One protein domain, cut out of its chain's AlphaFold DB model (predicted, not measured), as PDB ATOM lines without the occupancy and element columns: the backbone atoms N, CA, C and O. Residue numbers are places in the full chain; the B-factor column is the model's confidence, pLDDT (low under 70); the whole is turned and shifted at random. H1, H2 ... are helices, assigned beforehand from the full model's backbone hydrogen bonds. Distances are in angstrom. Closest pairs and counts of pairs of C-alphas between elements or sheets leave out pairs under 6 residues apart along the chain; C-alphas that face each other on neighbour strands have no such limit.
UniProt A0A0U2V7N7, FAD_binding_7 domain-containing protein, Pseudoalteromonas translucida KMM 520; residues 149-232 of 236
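What this domain is: This is residues 149 to 232 of the 236 residues of the protein "FAD_binding_7 domain-containing protein" of Pseudoalteromonas translucida KMM 520 (UniProt A0A0U2V7N7). Four helices make a small crossed cluster: H3 runs through it, H2 crosses H3 and meets the end of H1, and H4 folds back from the end of H3 as a helical hairpin. H1 runs nearly antiparallel to H3, offset from it, and the long unnamed stretch of residues 149 to 169 lies at the end of the domain away from H2. The printed part has 84 residues, with four named helices in the order H1, H2, H3, H4 and no named strand; the class is all helix. The whole is compact, with a radius of gyration of the C-alphas of 12.8 A, and its outline is rounded, spanning 35 by 28 by 22 A.

Where its parts are: Begin with the longest helix, H3, residues 205 to 218: find C-alpha 205 at (227.046, 164.519, 191.707), and from there it runs 19.1 A to C-alpha 218 at (214.993, 157.847, 205.006). Look before it for H2, residues 188 to 200, 17.8 A from first to last C-alpha. H4, residues 223 to 231, is 12.2 A long and ends at C-alpha 231, at (215.340, 174.565, 192.808). H1, residues 170 to 181, is 15.9 A long.

How they stand to each other: Start at H3, which touches H2 at a steep tilt of 59 degrees, opposite ways. Their closest C-alphas are those of Ile 190 and Ile 211, 5.9 A apart, and H2 touches H3 with residues 190 to 194 alone. H3 and H4 form a helical hairpin; they touch at a steep tilt of 39 degrees, opposite ways, with the C-alphas of Cys 216 and Trp 223 closest at 5.7 A, and H3 uses residues 212 to 216 alone. Farther out, H1 touches H2 about perpendicular, at 75 degrees; the closest C-alphas are those of Leu 181 and Met 194, 6.4 A apart, and H1 touches with residues 180 to 181 alone. H1 and H3 are close but not clearly touching, at a shallow tilt of 19 degrees, opposite ways; their closest C-alphas, Trp 180 and Ala 215, are 7.1 A apart. H1 and H4 are near each other, while H2 and H4 are apart. The helix packing is mostly crossed, with no touching pair at a shallow tilt. In H1, H2, H3 and H4 every O i to N i+4 pair is within hydrogen-bond range.

The domain as a whole: Look for the two C-alphas farthest apart at Ala 156 and Arg 199, 36.8 A. The printed part has no cut. The links H2 to H3 and H3 to H4 are tight, and H1 to H2 is short. The mean pLDDT of the printed part is 90.9, and residue 160 is the one residue under 70.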
ATOM      1  N   GLU A 149     208.220 165.534 185.210       89.06
ATOM      2  CA  GLU A 149     208.218 166.702 186.099       89.06
ATOM      3  C   GLU A 149     207.171 166.561 187.213       89.06
ATOM      4  O   GLU A 149     207.406 166.955 188.351       89.06
ATOM      5  N   PHE A 150     206.035 165.928 186.911       89.88
ATOM      6  CA  PHE A 150     204.901 165.827 187.834       89.88
ATOM      7  C   PHE A 150     204.707 164.414 188.388       89.88
ATOM      8  O   PHE A 150     204.184 164.224 189.487       89.88
ATOM      9  N   ASN A 151     205.115 163.398 187.626       90.75
ATOM     10  CA  ASN A 151     204.838 162.001 187.921       90.75
ATOM     11  C   ASN A 151     206.118 161.180 188.017       90.75
ATOM     12  O   ASN A 151     207.054 161.342 187.241       90.75
ATOM     13  N   ALA A 152     206.105 160.177 188.897       90.75
ATOM     14  CA  ALA A 152     207.178 159.196 188.938       90.75
ATOM     15  C   ALA A 152     207.355 158.519 187.563       90.75
ATOM     16  O   ALA A 152     206.396 157.995 186.974       90.75
ATOM     17  N   VAL A 153     208.607 158.496 187.088       90.00
ATOM     18  CA  VAL A 153     209.003 157.879 185.809       90.00
ATOM     19  C   VAL A 153     208.551 156.424 185.755       90.00
ATOM     20  O   VAL A 153     207.940 155.981 184.782       90.00
ATOM     21  N   ASN A 154     208.796 155.680 186.835       90.44
ATOM     22  CA  ASN A 154     208.265 154.337 186.976       90.44
ATOM     23  C   ASN A 154     206.807 154.406 187.455       90.44
ATOM     24  O   ASN A 154     206.517 154.807 188.585       90.44
ATOM     25  N   LYS A 155     205.899 153.945 186.588       89.75
ATOM     26  CA  LYS A 155     204.449 153.916 186.820       89.75
ATOM     27  C   LYS A 155     204.055 153.188 188.110       89.75
ATOM     28  O   LYS A 155     203.062 153.570 188.720       89.75
ATOM     29  N   ALA A 156     204.839 152.206 188.560       88.69
ATOM     30  CA  ALA A 156     204.580 151.472 189.799       88.69
ATOM     31  C   ALA A 156     204.634 152.355 191.058       88.69
ATOM     32  O   ALA A 156     204.005 152.017 192.054       88.69
ATOM     33  N   PHE A 157     205.343 153.490 191.014       87.00
ATOM     34  CA  PHE A 157     205.420 154.439 192.129       87.00
ATOM     35  C   PHE A 157     204.386 155.570 192.041       87.00
ATOM     36  O   PHE A 157     204.297 156.381 192.960       87.00
ATOM     37  N   ARG A 158     203.568 155.630 190.977       85.44
ATOM     38  CA  ARG A 158     202.503 156.646 190.844       85.44
ATOM     39  C   ARG A 158     201.340 156.420 191.808       85.44
ATOM     40  O   ARG A 158     200.636 157.362 192.138       85.44
ATOM     41  N   SER A 159     201.164 155.192 192.295       81.25
ATOM     42  CA  SER A 159     200.244 154.879 193.398       81.25
ATOM     43  C   SER A 159     200.739 155.380 194.764       81.25
ATOM     44  O   SER A 159     200.030 155.215 195.755       81.25
ATOM     45  N   GLY A 160     201.918 156.010 194.800       67.75
ATOM     46  CA  GLY A 160     202.522 156.620 195.974       67.75
ATOM     47  C   GLY A 160     203.553 155.710 196.634       67.75
ATOM     48  O   GLY A 160     203.310 154.531 196.897       67.75
ATOM     49  N   LEU A 161     204.714 156.285 196.941       73.50
ATOM     50  CA  LEU A 161     205.566 155.767 198.006       73.50
ATOM     51  C   LEU A 161     204.937 156.143 199.360       73.50
ATOM     52  O   LEU A 161     204.172 157.107 199.426       73.50
ATOM     53  N   PRO A 162     205.214 155.395 200.443       81.44
ATOM     54  CA  PRO A 162     204.772 155.772 201.780       81.44
ATOM     55  C   PRO A 162     205.538 157.019 202.250       81.44
ATOM     56  O   PRO A 162     206.523 156.905 202.979       81.44
ATOM     57  N   CYS A 163     205.088 158.192 201.804       88.31
ATOM     58  CA  CYS A 163     205.633 159.496 202.157       88.31
ATOM     59  C   CYS A 163     204.820 160.159 203.273       88.31
ATOM     60  O   CYS A 163     203.639 159.861 203.465       88.31
ATOM     61  N   ILE A 164     205.464 161.071 203.993       89.06
ATOM     62  CA  ILE A 164     204.819 161.947 204.968       89.06
ATOM     63  C   ILE A 164     204.476 163.231 204.227       89.06
ATOM     64  O   ILE A 164     205.343 164.054 203.952       89.06
ATOM     65  N   TYR A 165     203.218 163.331 203.823       90.12
ATOM     66  CA  TYR A 165     202.663 164.479 203.119       90.12
ATOM     67  C   TYR A 165     202.216 165.542 204.127       90.12
ATOM     68  O   TYR A 165     201.670 165.188 205.176       90.12
ATOM     69  N   ALA A 166     202.415 166.824 203.809       91.62
ATOM     70  CA  ALA A 166     202.020 167.932 204.680       91.62
ATOM     71  C   ALA A 166     200.505 167.932 204.962       91.62
ATOM     72  O   ALA A 166     200.069 168.273 206.058       91.62
ATOM     73  N   GLU A 167     199.698 167.461 204.009       91.50
ATOM     74  CA  GLU A 167     198.244 167.330 204.133       91.50
ATOM     75  C   GLU A 167     197.813 166.230 205.117       91.50
ATOM     76  O   GLU A 167     196.668 166.220 205.566       91.50
ATOM     77  N   ILE A 168     198.704 165.280 205.426       90.06
ATOM     78  CA  ILE A 168     198.442 164.170 206.353       90.06
ATOM     79  C   ILE A 168     198.976 164.508 207.745       90.06
ATOM     80  O   ILE A 168     198.265 164.338 208.731       90.06
ATOM     81  N   ASP A 169     200.226 164.966 207.821       92.06
ATOM     82  CA  ASP A 169     200.887 165.344 209.070       92.06
ATOM     83  C   ASP A 169     201.868 166.491 208.811       92.06
ATOM     84  O   ASP A 169     203.054 166.292 208.535       92.06
ATOM     85  N   ASN A 170     201.345 167.714 208.880       92.88
ATOM     86  CA  ASN A 170     202.114 168.928 208.628       92.88
ATOM     87  C   ASN A 170     203.266 169.113 209.629       92.88
ATOM     88  O   ASN A 170     204.333 169.599 209.266       92.88
ATOM     89  N   CYS A 171     203.065 168.723 210.892       91.88
ATOM     90  CA  CYS A 171     204.067 168.905 211.939       91.88
ATOM     91  C   CYS A 171     205.288 168.015 211.677       91.88
ATOM     92  O   CYS A 171     206.414 168.508 211.612       91.88
ATOM     93  N   GLU A 172     205.064 166.718 211.451       89.88
ATOM     94  CA  GLU A 172     206.150 165.775 211.175       89.88
ATOM     95  C   GLU A 172     206.791 166.028 209.802       89.88
ATOM     96  O   GLU A 172     208.009 165.896 209.663       89.88
ATOM     97  N   HIS A 173     206.001 166.425 208.794       93.25
ATOM     98  CA  HIS A 173     206.525 166.819 207.485       93.25
ATOM     99  C   HIS A 173     207.525 167.973 207.615       93.25
ATOM    100  O   HIS A 173     208.682 167.822 207.219       93.25
ATOM    101  N   ASN A 174     207.103 169.084 208.228       92.75
ATOM    102  CA  ASN A 174     207.946 170.268 208.383       92.75
ATOM    103  C   ASN A 174     209.154 169.974 209.268       92.75
ATOM    104  O   ASN A 174     210.265 170.328 208.903       92.75
ATOM    105  N   LYS A 175     208.990 169.233 210.372       91.94
ATOM    106  CA  LYS A 175     210.121 168.840 211.227       91.94
ATOM    107  C   LYS A 175     211.223 168.125 210.436       91.94
ATOM    108  O   LYS A 175     212.404 168.429 210.594       91.94
ATOM    109  N   ARG A 176     210.852 167.167 209.583       92.88
ATOM    110  CA  ARG A 176     211.810 166.408 208.761       92.88
ATOM    111  C   ARG A 176     212.408 167.247 207.643       92.88
ATOM    112  O   ARG A 176     213.592 167.088 207.347       92.88
ATOM    113  N   LEU A 177     211.590 168.087 207.013       94.44
ATOM    114  CA  LEU A 177     212.021 168.973 205.943       94.44
ATOM    115  C   LEU A 177     213.033 169.996 206.464       94.44
ATOM    116  O   LEU A 177     214.136 170.067 205.936       94.44
ATOM    117  N   GLU A 178     212.711 170.684 207.557       93.38
ATOM    118  CA  GLU A 178     213.574 171.676 208.203       93.38
ATOM    119  C   GLU A 178     214.910 171.080 208.644       93.38
ATOM    120  O   GLU A 178     215.967 171.633 208.336       93.38
ATOM    121  N   ALA A 179     214.880 169.908 209.288       92.38
ATOM    122  CA  ALA A 179     216.101 169.214 209.684       92.38
ATOM    123  C   ALA A 179     216.972 168.845 208.473       92.38
ATOM    124  O   ALA A 179     218.199 168.869 208.550       92.38
ATOM    125  N   TRP A 180     216.364 168.498 207.338       95.31
ATOM    126  CA  TRP A 180     217.105 168.226 206.112       95.31
ATOM    127  C   TRP A 180     217.669 169.497 205.484       95.31
ATOM    128  O   TRP A 180     218.866 169.532 205.204       95.31
ATOM    129  N   LEU A 181     216.850 170.539 205.324       93.25
ATOM    130  CA  LEU A 181     217.251 171.824 204.753       93.25
ATOM    131  C   LEU A 181     218.456 172.399 205.494       93.25
ATOM    132  O   LEU A 181     219.465 172.710 204.864       93.25
ATOM    133  N   HIS A 182     218.396 172.440 206.825       91.00
ATOM    134  CA  HIS A 182     219.426 173.023 207.687       91.00
ATOM    135  C   HIS A 182     220.619 172.094 207.974       91.00
ATOM    136  O   HIS A 182     221.611 172.507 208.582       91.00
ATOM    137  N   GLY A 183     220.570 170.837 207.521       93.19
ATOM    138  CA  GLY A 183     221.603 169.853 207.835       93.19
ATOM    139  C   GLY A 183     221.691 169.569 209.337       93.19
ATOM    140  O   GLY A 183     222.770 169.638 209.929       93.19
ATOM    141  N   GLU A 184     220.548 169.283 209.950       92.19
ATOM    142  CA  GLU A 184     220.352 168.925 211.360       92.19
ATOM    143  C   GLU A 184     219.746 167.513 211.487       92.19
ATOM    144  O   GLU A 184     219.045 167.169 212.437       92.19
ATOM    145  N   THR A 185     220.030 166.650 210.512       89.69
ATOM    146  CA  THR A 185     219.444 165.306 210.427       89.69
ATOM    147  C   THR A 185     220.042 164.315 211.426       89.69
ATOM    148  O   THR A 185     219.483 163.235 211.616       89.69
ATOM    149  N   GLY A 186     221.195 164.638 212.020       87.62
ATOM    150  CA  GLY A 186     221.977 163.711 212.843       87.62
ATOM    151  C   GLY A 186     222.891 162.789 212.029       87.62
ATOM    152  O   GLY A 186     223.511 161.876 212.580       87.62
ATOM    153  N   PHE A 187     222.984 162.997 210.709       89.62
ATOM    154  CA  PHE A 187     223.813 162.208 209.798       89.62
ATOM    155  C   PHE A 187     224.918 163.092 209.208       89.62
ATOM    156  O   PHE A 187     224.676 163.785 208.217       89.62
ATOM    157  N   PRO A 188     226.166 163.007 209.717       91.69
ATOM    158  CA  PRO A 188     227.224 163.972 209.401       91.69
ATOM    159  C   PRO A 188     227.476 164.206 207.907       91.69
ATOM    160  O   PRO A 188     227.738 165.327 207.489       91.69
ATOM    161  N   ALA A 189     227.380 163.161 207.080       91.50
ATOM    162  CA  ALA A 189     227.580 163.279 205.636       91.50
ATOM    163  C   ALA A 189     226.429 164.007 204.915       91.50
ATOM    164  O   ALA A 189     226.669 164.659 203.901       91.50
ATOM    165  N   ILE A 190     225.195 163.876 205.412       95.44
ATOM    166  CA  ILE A 190     224.025 164.596 204.891       95.44
ATOM    167  C   ILE A 190     224.088 166.044 205.361       95.44
ATOM    168  O   ILE A 190     224.022 166.953 204.542       95.44
ATOM    169  N   ASP A 191     224.332 166.235 206.654       94.19
ATOM    170  CA  ASP A 191     224.405 167.545 207.292       94.19
ATOM    171  C   ASP A 191     225.499 168.416 206.667       94.19
ATOM    172  O   ASP A 191     225.249 169.551 206.267       94.19
ATOM    173  N   ALA A 192     226.703 167.863 206.481       93.12
ATOM    174  CA  ALA A 192     227.798 168.569 205.823       93.12
ATOM    175  C   ALA A 192     227.472 168.922 204.364       93.12
ATOM    176  O   ALA A 192     227.827 170.006 203.906       93.12
ATOM    177  N   ALA A 193     226.791 168.035 203.629       94.75
ATOM    178  CA  ALA A 193     226.402 168.307 202.250       94.75
ATOM    179  C   ALA A 193     225.336 169.411 202.165       94.75
ATOM    180  O   ALA A 193     225.476 170.307 201.337       94.75
ATOM    181  N   MET A 194     224.317 169.393 203.027       95.12
ATOM    182  CA  MET A 194     223.269 170.422 203.037       95.12
ATOM    183  C   MET A 194     223.825 171.785 203.456       95.12
ATOM    184  O   MET A 194     223.633 172.764 202.740       95.12
ATOM    185  N   ARG A 195     224.655 171.841 204.505       93.00
ATOM    186  CA  ARG A 195     225.341 173.081 204.916       93.00
ATOM    187  C   ARG A 195     226.292 173.611 203.837       93.00
ATOM    188  O   ARG A 195     226.358 174.815 203.601       93.00
ATOM    189  N   TYR A 196     227.017 172.725 203.145       92.00
ATOM    190  CA  TYR A 196     227.855 173.115 202.006       92.00
ATOM    191  C   TYR A 196     227.006 173.694 200.867       92.00
ATOM    192  O   TYR A 196     227.375 174.703 200.269       92.00
ATOM    193  N   TYR A 197     225.874 173.061 200.555       92.44
ATOM    194  CA  TYR A 197     224.956 173.537 199.527       92.44
ATOM    195  C   TYR A 197     224.408 174.927 199.858       92.44
ATOM    196  O   TYR A 197     224.528 175.809 199.016       92.44
ATOM    197  N   GLN A 198     223.925 175.147 201.083       90.19
ATOM    198  CA  GLN A 198     223.428 176.452 201.529       90.19
ATOM    199  C   GLN A 198     224.488 177.556 201.417       90.19
ATOM    200  O   GLN A 198     224.187 178.666 200.992       90.19
ATOM    201  N   ARG A 199     225.750 177.257 201.754       88.75
ATOM    202  CA  ARG A 199     226.827 178.256 201.682       88.75
ATOM    203  C   ARG A 199     227.292 178.554 200.254       88.75
ATOM    204  O   ARG A 199     227.584 179.703 199.947       88.75
ATOM    205  N   TYR A 200     227.409 177.537 199.398       88.75
ATOM    206  CA  TYR A 200     228.113 177.648 198.107       88.75
ATOM    207  C   TYR A 200     227.227 177.465 196.867       88.75
ATOM    208  O   TYR A 200     227.733 177.544 195.742       88.75
ATOM    209  N   GLY A 201     225.948 177.125 197.034       89.50
ATOM    210  CA  GLY A 201     224.995 176.901 195.941       89.50
ATOM    211  C   GLY A 201     225.382 175.748 195.007       89.50
ATOM    212  O   GLY A 201     224.972 175.690 193.848       89.50
ATOM    213  N   TRP A 202     226.247 174.828 195.448       92.31
ATOM    214  CA  TRP A 202     226.753 173.760 194.587       92.31
ATOM    215  C   TRP A 202     227.047 172.477 195.343       92.31
ATOM    216  O   TRP A 202     227.650 172.489 196.404       92.31
ATOM    217  N   LEU A 203     226.743 171.347 194.710       94.00
ATOM    218  CA  LEU A 203     227.174 170.025 195.149       94.00
ATOM    219  C   LEU A 203     227.732 169.208 193.992       94.00
ATOM    220  O   LEU A 203     227.268 169.316 192.849       94.00
ATOM    221  N   ASN A 204     228.680 168.326 194.314       93.81
ATOM    222  CA  ASN A 204     229.116 167.286 193.393       93.81
ATOM    223  C   ASN A 204     227.991 166.253 193.178       93.81
ATOM    224  O   ASN A 204     227.073 166.126 193.990       93.81
ATOM    225  N   PHE A 205     228.079 165.486 192.091       91.50
ATOM    226  CA  PHE A 205     227.046 164.519 191.707       91.50
ATOM    227  C   PHE A 205     226.735 163.488 192.807       91.50
ATOM    228  O   PHE A 205     225.571 163.162 193.037       91.50
ATOM    229  N   ARG A 206     227.762 162.988 193.508       94.62
ATOM    230  CA  ARG A 206     227.595 161.993 194.575       94.62
ATOM    231  C   ARG A 206     226.852 162.591 195.766       94.62
ATOM    232  O   ARG A 206     225.934 161.948 196.259       94.62
ATOM    233  N   SER A 207     227.218 163.804 196.181       95.44
ATOM    234  CA  SER A 207     226.543 164.519 197.267       95.44
ATOM    235  C   SER A 207     225.072 164.781 196.942       95.44
ATOM    236  O   SER A 207     224.225 164.479 197.771       95.44
ATOM    237  N   ARG A 208     224.746 165.220 195.715       95.44
ATOM    238  CA  ARG A 208     223.344 165.376 195.270       95.44
ATOM    239  C   ARG A 208     222.563 164.066 195.396       95.44
ATOM    240  O   ARG A 208     221.499 164.028 195.999       95.44
ATOM    241  N   ALA A 209     223.130 162.968 194.893       95.25
ATOM    242  CA  ALA A 209     222.475 161.665 194.945       95.25
ATOM    243  C   ALA A 209     222.199 161.191 196.383       95.25
ATOM    244  O   ALA A 209     221.133 160.631 196.639       95.25
ATOM    245  N   ILE A 210     223.136 161.394 197.319       95.81
ATOM    246  CA  ILE A 210     222.927 160.960 198.709       95.81
ATOM    247  C   ILE A 210     221.893 161.827 199.433       95.81
ATOM    248  O   ILE A 210     221.059 161.249 200.121       95.81
ATOM    249  N   ILE A 211     221.887 163.157 199.252       96.81
ATOM    250  CA  ILE A 211     220.929 164.025 199.958       96.81
ATOM    251  C   ILE A 211     219.501 163.788 199.466       96.81
ATOM    252  O   ILE A 211     218.598 163.655 200.284       96.81
ATOM    253  N   THR A 212     219.305 163.624 198.151       95.94
ATOM    254  CA  THR A 212     217.987 163.346 197.571       95.94
ATOM    255  C   THR A 212     217.511 161.951 197.965       95.94
ATOM    256  O   THR A 212     216.361 161.773 198.357       95.94
ATOM    257  N   SER A 213     218.395 160.946 197.923       94.56
ATOM    258  CA  SER A 213     218.044 159.590 198.357       94.56
ATOM    259  C   SER A 213     217.684 159.542 199.843       94.56
ATOM    260  O   SER A 213     216.733 158.862 200.221       94.56
ATOM    261  N   PHE A 214     218.416 160.274 200.685       95.25
ATOM    262  CA  PHE A 214     218.127 160.366 202.110       95.25
ATOM    263  C   PHE A 214     216.767 161.031 202.356       95.25
ATOM    264  O   PHE A 214     215.921 160.446 203.028       95.25
ATOM    265  N   ALA A 215     216.501 162.183 201.737       95.31
ATOM    266  CA  ALA A 215     215.221 162.872 201.876       95.31
ATOM    267  C   ALA A 215     214.029 161.995 201.439       95.31
ATOM    268  O   ALA A 215     213.086 161.793 202.205       95.31
ATOM    269  N   CYS A 216     214.102 161.381 200.256       93.00
ATOM    270  CA  CYS A 216     212.995 160.583 199.725       93.00
ATOM    271  C   CYS A 216     212.786 159.251 200.466       93.00
ATOM    272  O   CYS A 216     211.651 158.815 200.629       93.00
ATOM    273  N   ASN A 217     213.858 158.574 200.901       90.06
ATOM    274  CA  ASN A 217     213.753 157.208 201.433       90.06
ATOM    275  C   ASN A 217     213.834 157.139 202.961       90.06
ATOM    276  O   ASN A 217     213.056 156.416 203.583       90.06
ATOM    277  N   ALA A 218     214.788 157.853 203.561       91.06
ATOM    278  CA  ALA A 218     214.993 157.847 205.006       91.06
ATOM    279  C   ALA A 218     213.985 158.770 205.698       91.06
ATOM    280  O   ALA A 218     213.264 158.342 206.600       91.06
ATOM    281  N   LEU A 219     213.876 160.010 205.216       91.75
ATOM    282  CA  LEU A 219     212.932 160.983 205.762       91.75
ATOM    283  C   LEU A 219     211.517 160.806 205.217       91.75
ATOM    284  O   LEU A 219     210.570 161.244 205.865       91.75
ATOM    285  N   ARG A 220     211.357 160.091 204.097       92.38
ATOM    286  CA  ARG A 220     210.062 159.860 203.437       92.38
ATOM    287  C   ARG A 220     209.379 161.161 203.012       92.38
ATOM    288  O   ARG A 220     208.150 161.244 203.011       92.38
ATOM    289  N   LEU A 221     210.170 162.169 202.664       93.56
ATOM    290  CA  LEU A 221     209.660 163.400 202.079       93.56
ATOM    291  C   LEU A 221     209.216 163.123 200.631       93.56
ATOM    292  O   LEU A 221     209.867 162.336 199.932       93.56
ATOM    293  N   PRO A 222     208.117 163.735 200.155       93.25
ATOM    294  CA  PRO A 222     207.750 163.684 198.746       93.25
ATOM    295  C   PRO A 222     208.898 164.208 197.877       93.25
ATOM    296  O   PRO A 222     209.490 165.246 198.168       93.25
ATOM    297  N   TRP A 223     209.218 163.501 196.792       92.62
ATOM    298  CA  TRP A 223     210.327 163.895 195.919       92.62
ATOM    299  C   TRP A 223     210.077 165.246 195.241       92.62
ATOM    300  O   TRP A 223     211.039 165.933 194.924       92.62
ATOM    301  N   GLN A 224     208.811 165.627 195.041       91.81
ATOM    302  CA  GLN A 224     208.444 166.945 194.529       91.81
ATOM    303  C   GLN A 224     208.834 168.043 195.516       91.81
ATOM    304  O   GLN A 224     209.469 169.001 195.105       91.81
ATOM    305  N   THR A 225     208.545 167.875 196.814       93.31
ATOM    306  CA  THR A 225     209.000 168.803 197.863       93.31
ATOM    307  C   THR A 225     210.517 168.956 197.803       93.31
ATOM    308  O   THR A 225     211.024 170.057 197.671       93.31
ATOM    309  N   VAL A 226     211.252 167.840 197.770       93.94
ATOM    310  CA  VAL A 226     212.722 167.857 197.670       93.94
ATOM    311  C   VAL A 226     213.212 168.543 196.388       93.94
ATOM    312  O   VAL A 226     214.236 169.217 196.410       93.94
ATOM    313  N   LEU A 227     212.521 168.349 195.262       91.75
ATOM    314  CA  LEU A 227     212.849 168.995 193.993       91.75
ATOM    315  C   LEU A 227     212.673 170.513 194.081       91.75
ATOM    316  O   LEU A 227     213.604 171.224 193.709       91.75
ATOM    317  N   TYR A 228     211.521 170.980 194.568       91.31
ATOM    318  CA  TYR A 228     211.216 172.406 194.685       91.31
ATOM    319  C   TYR A 228     212.235 173.109 195.578       91.31
ATOM    320  O   TYR A 228     212.878 174.053 195.137       91.31
ATOM    321  N   GLU A 229     212.513 172.547 196.746       91.38
ATOM    322  CA  GLU A 229     213.461 173.104 197.717       91.38
ATOM    323  C   GLU A 229     214.916 173.166 197.217       91.38
ATOM    324  O   GLU A 229     215.695 174.012 197.641       91.38
ATOM    325  N   LEU A 230     215.318 172.270 196.306       89.25
ATOM    326  CA  LEU A 230     216.640 172.334 195.655       89.25
ATOM    327  C   LEU A 230     216.667 173.245 194.424       89.25
ATOM    328  O   LEU A 230     217.744 173.484 193.867       89.25
ATOM    329  N   SER A 231     215.495 173.658 193.943       84.62
ATOM    330  CA  SER A 231     215.340 174.565 192.808       84.62
ATOM    331  C   SER A 231     215.104 176.009 193.237       84.62
ATOM    332  O   SER A 231     215.450 176.911 192.479       84.62
ATOM    333  N   GLU A 232     214.549 176.222 194.430       71.44
ATOM    334  CA  GLU A 232     214.335 177.544 194.996       71.44
ATOM    335  C   GLU A 232     215.655 178.134 195.494       71.44
ATOM    336  O   GLU A 232     216.356 177.576 196.342       71.44
TER     337      GLU A 232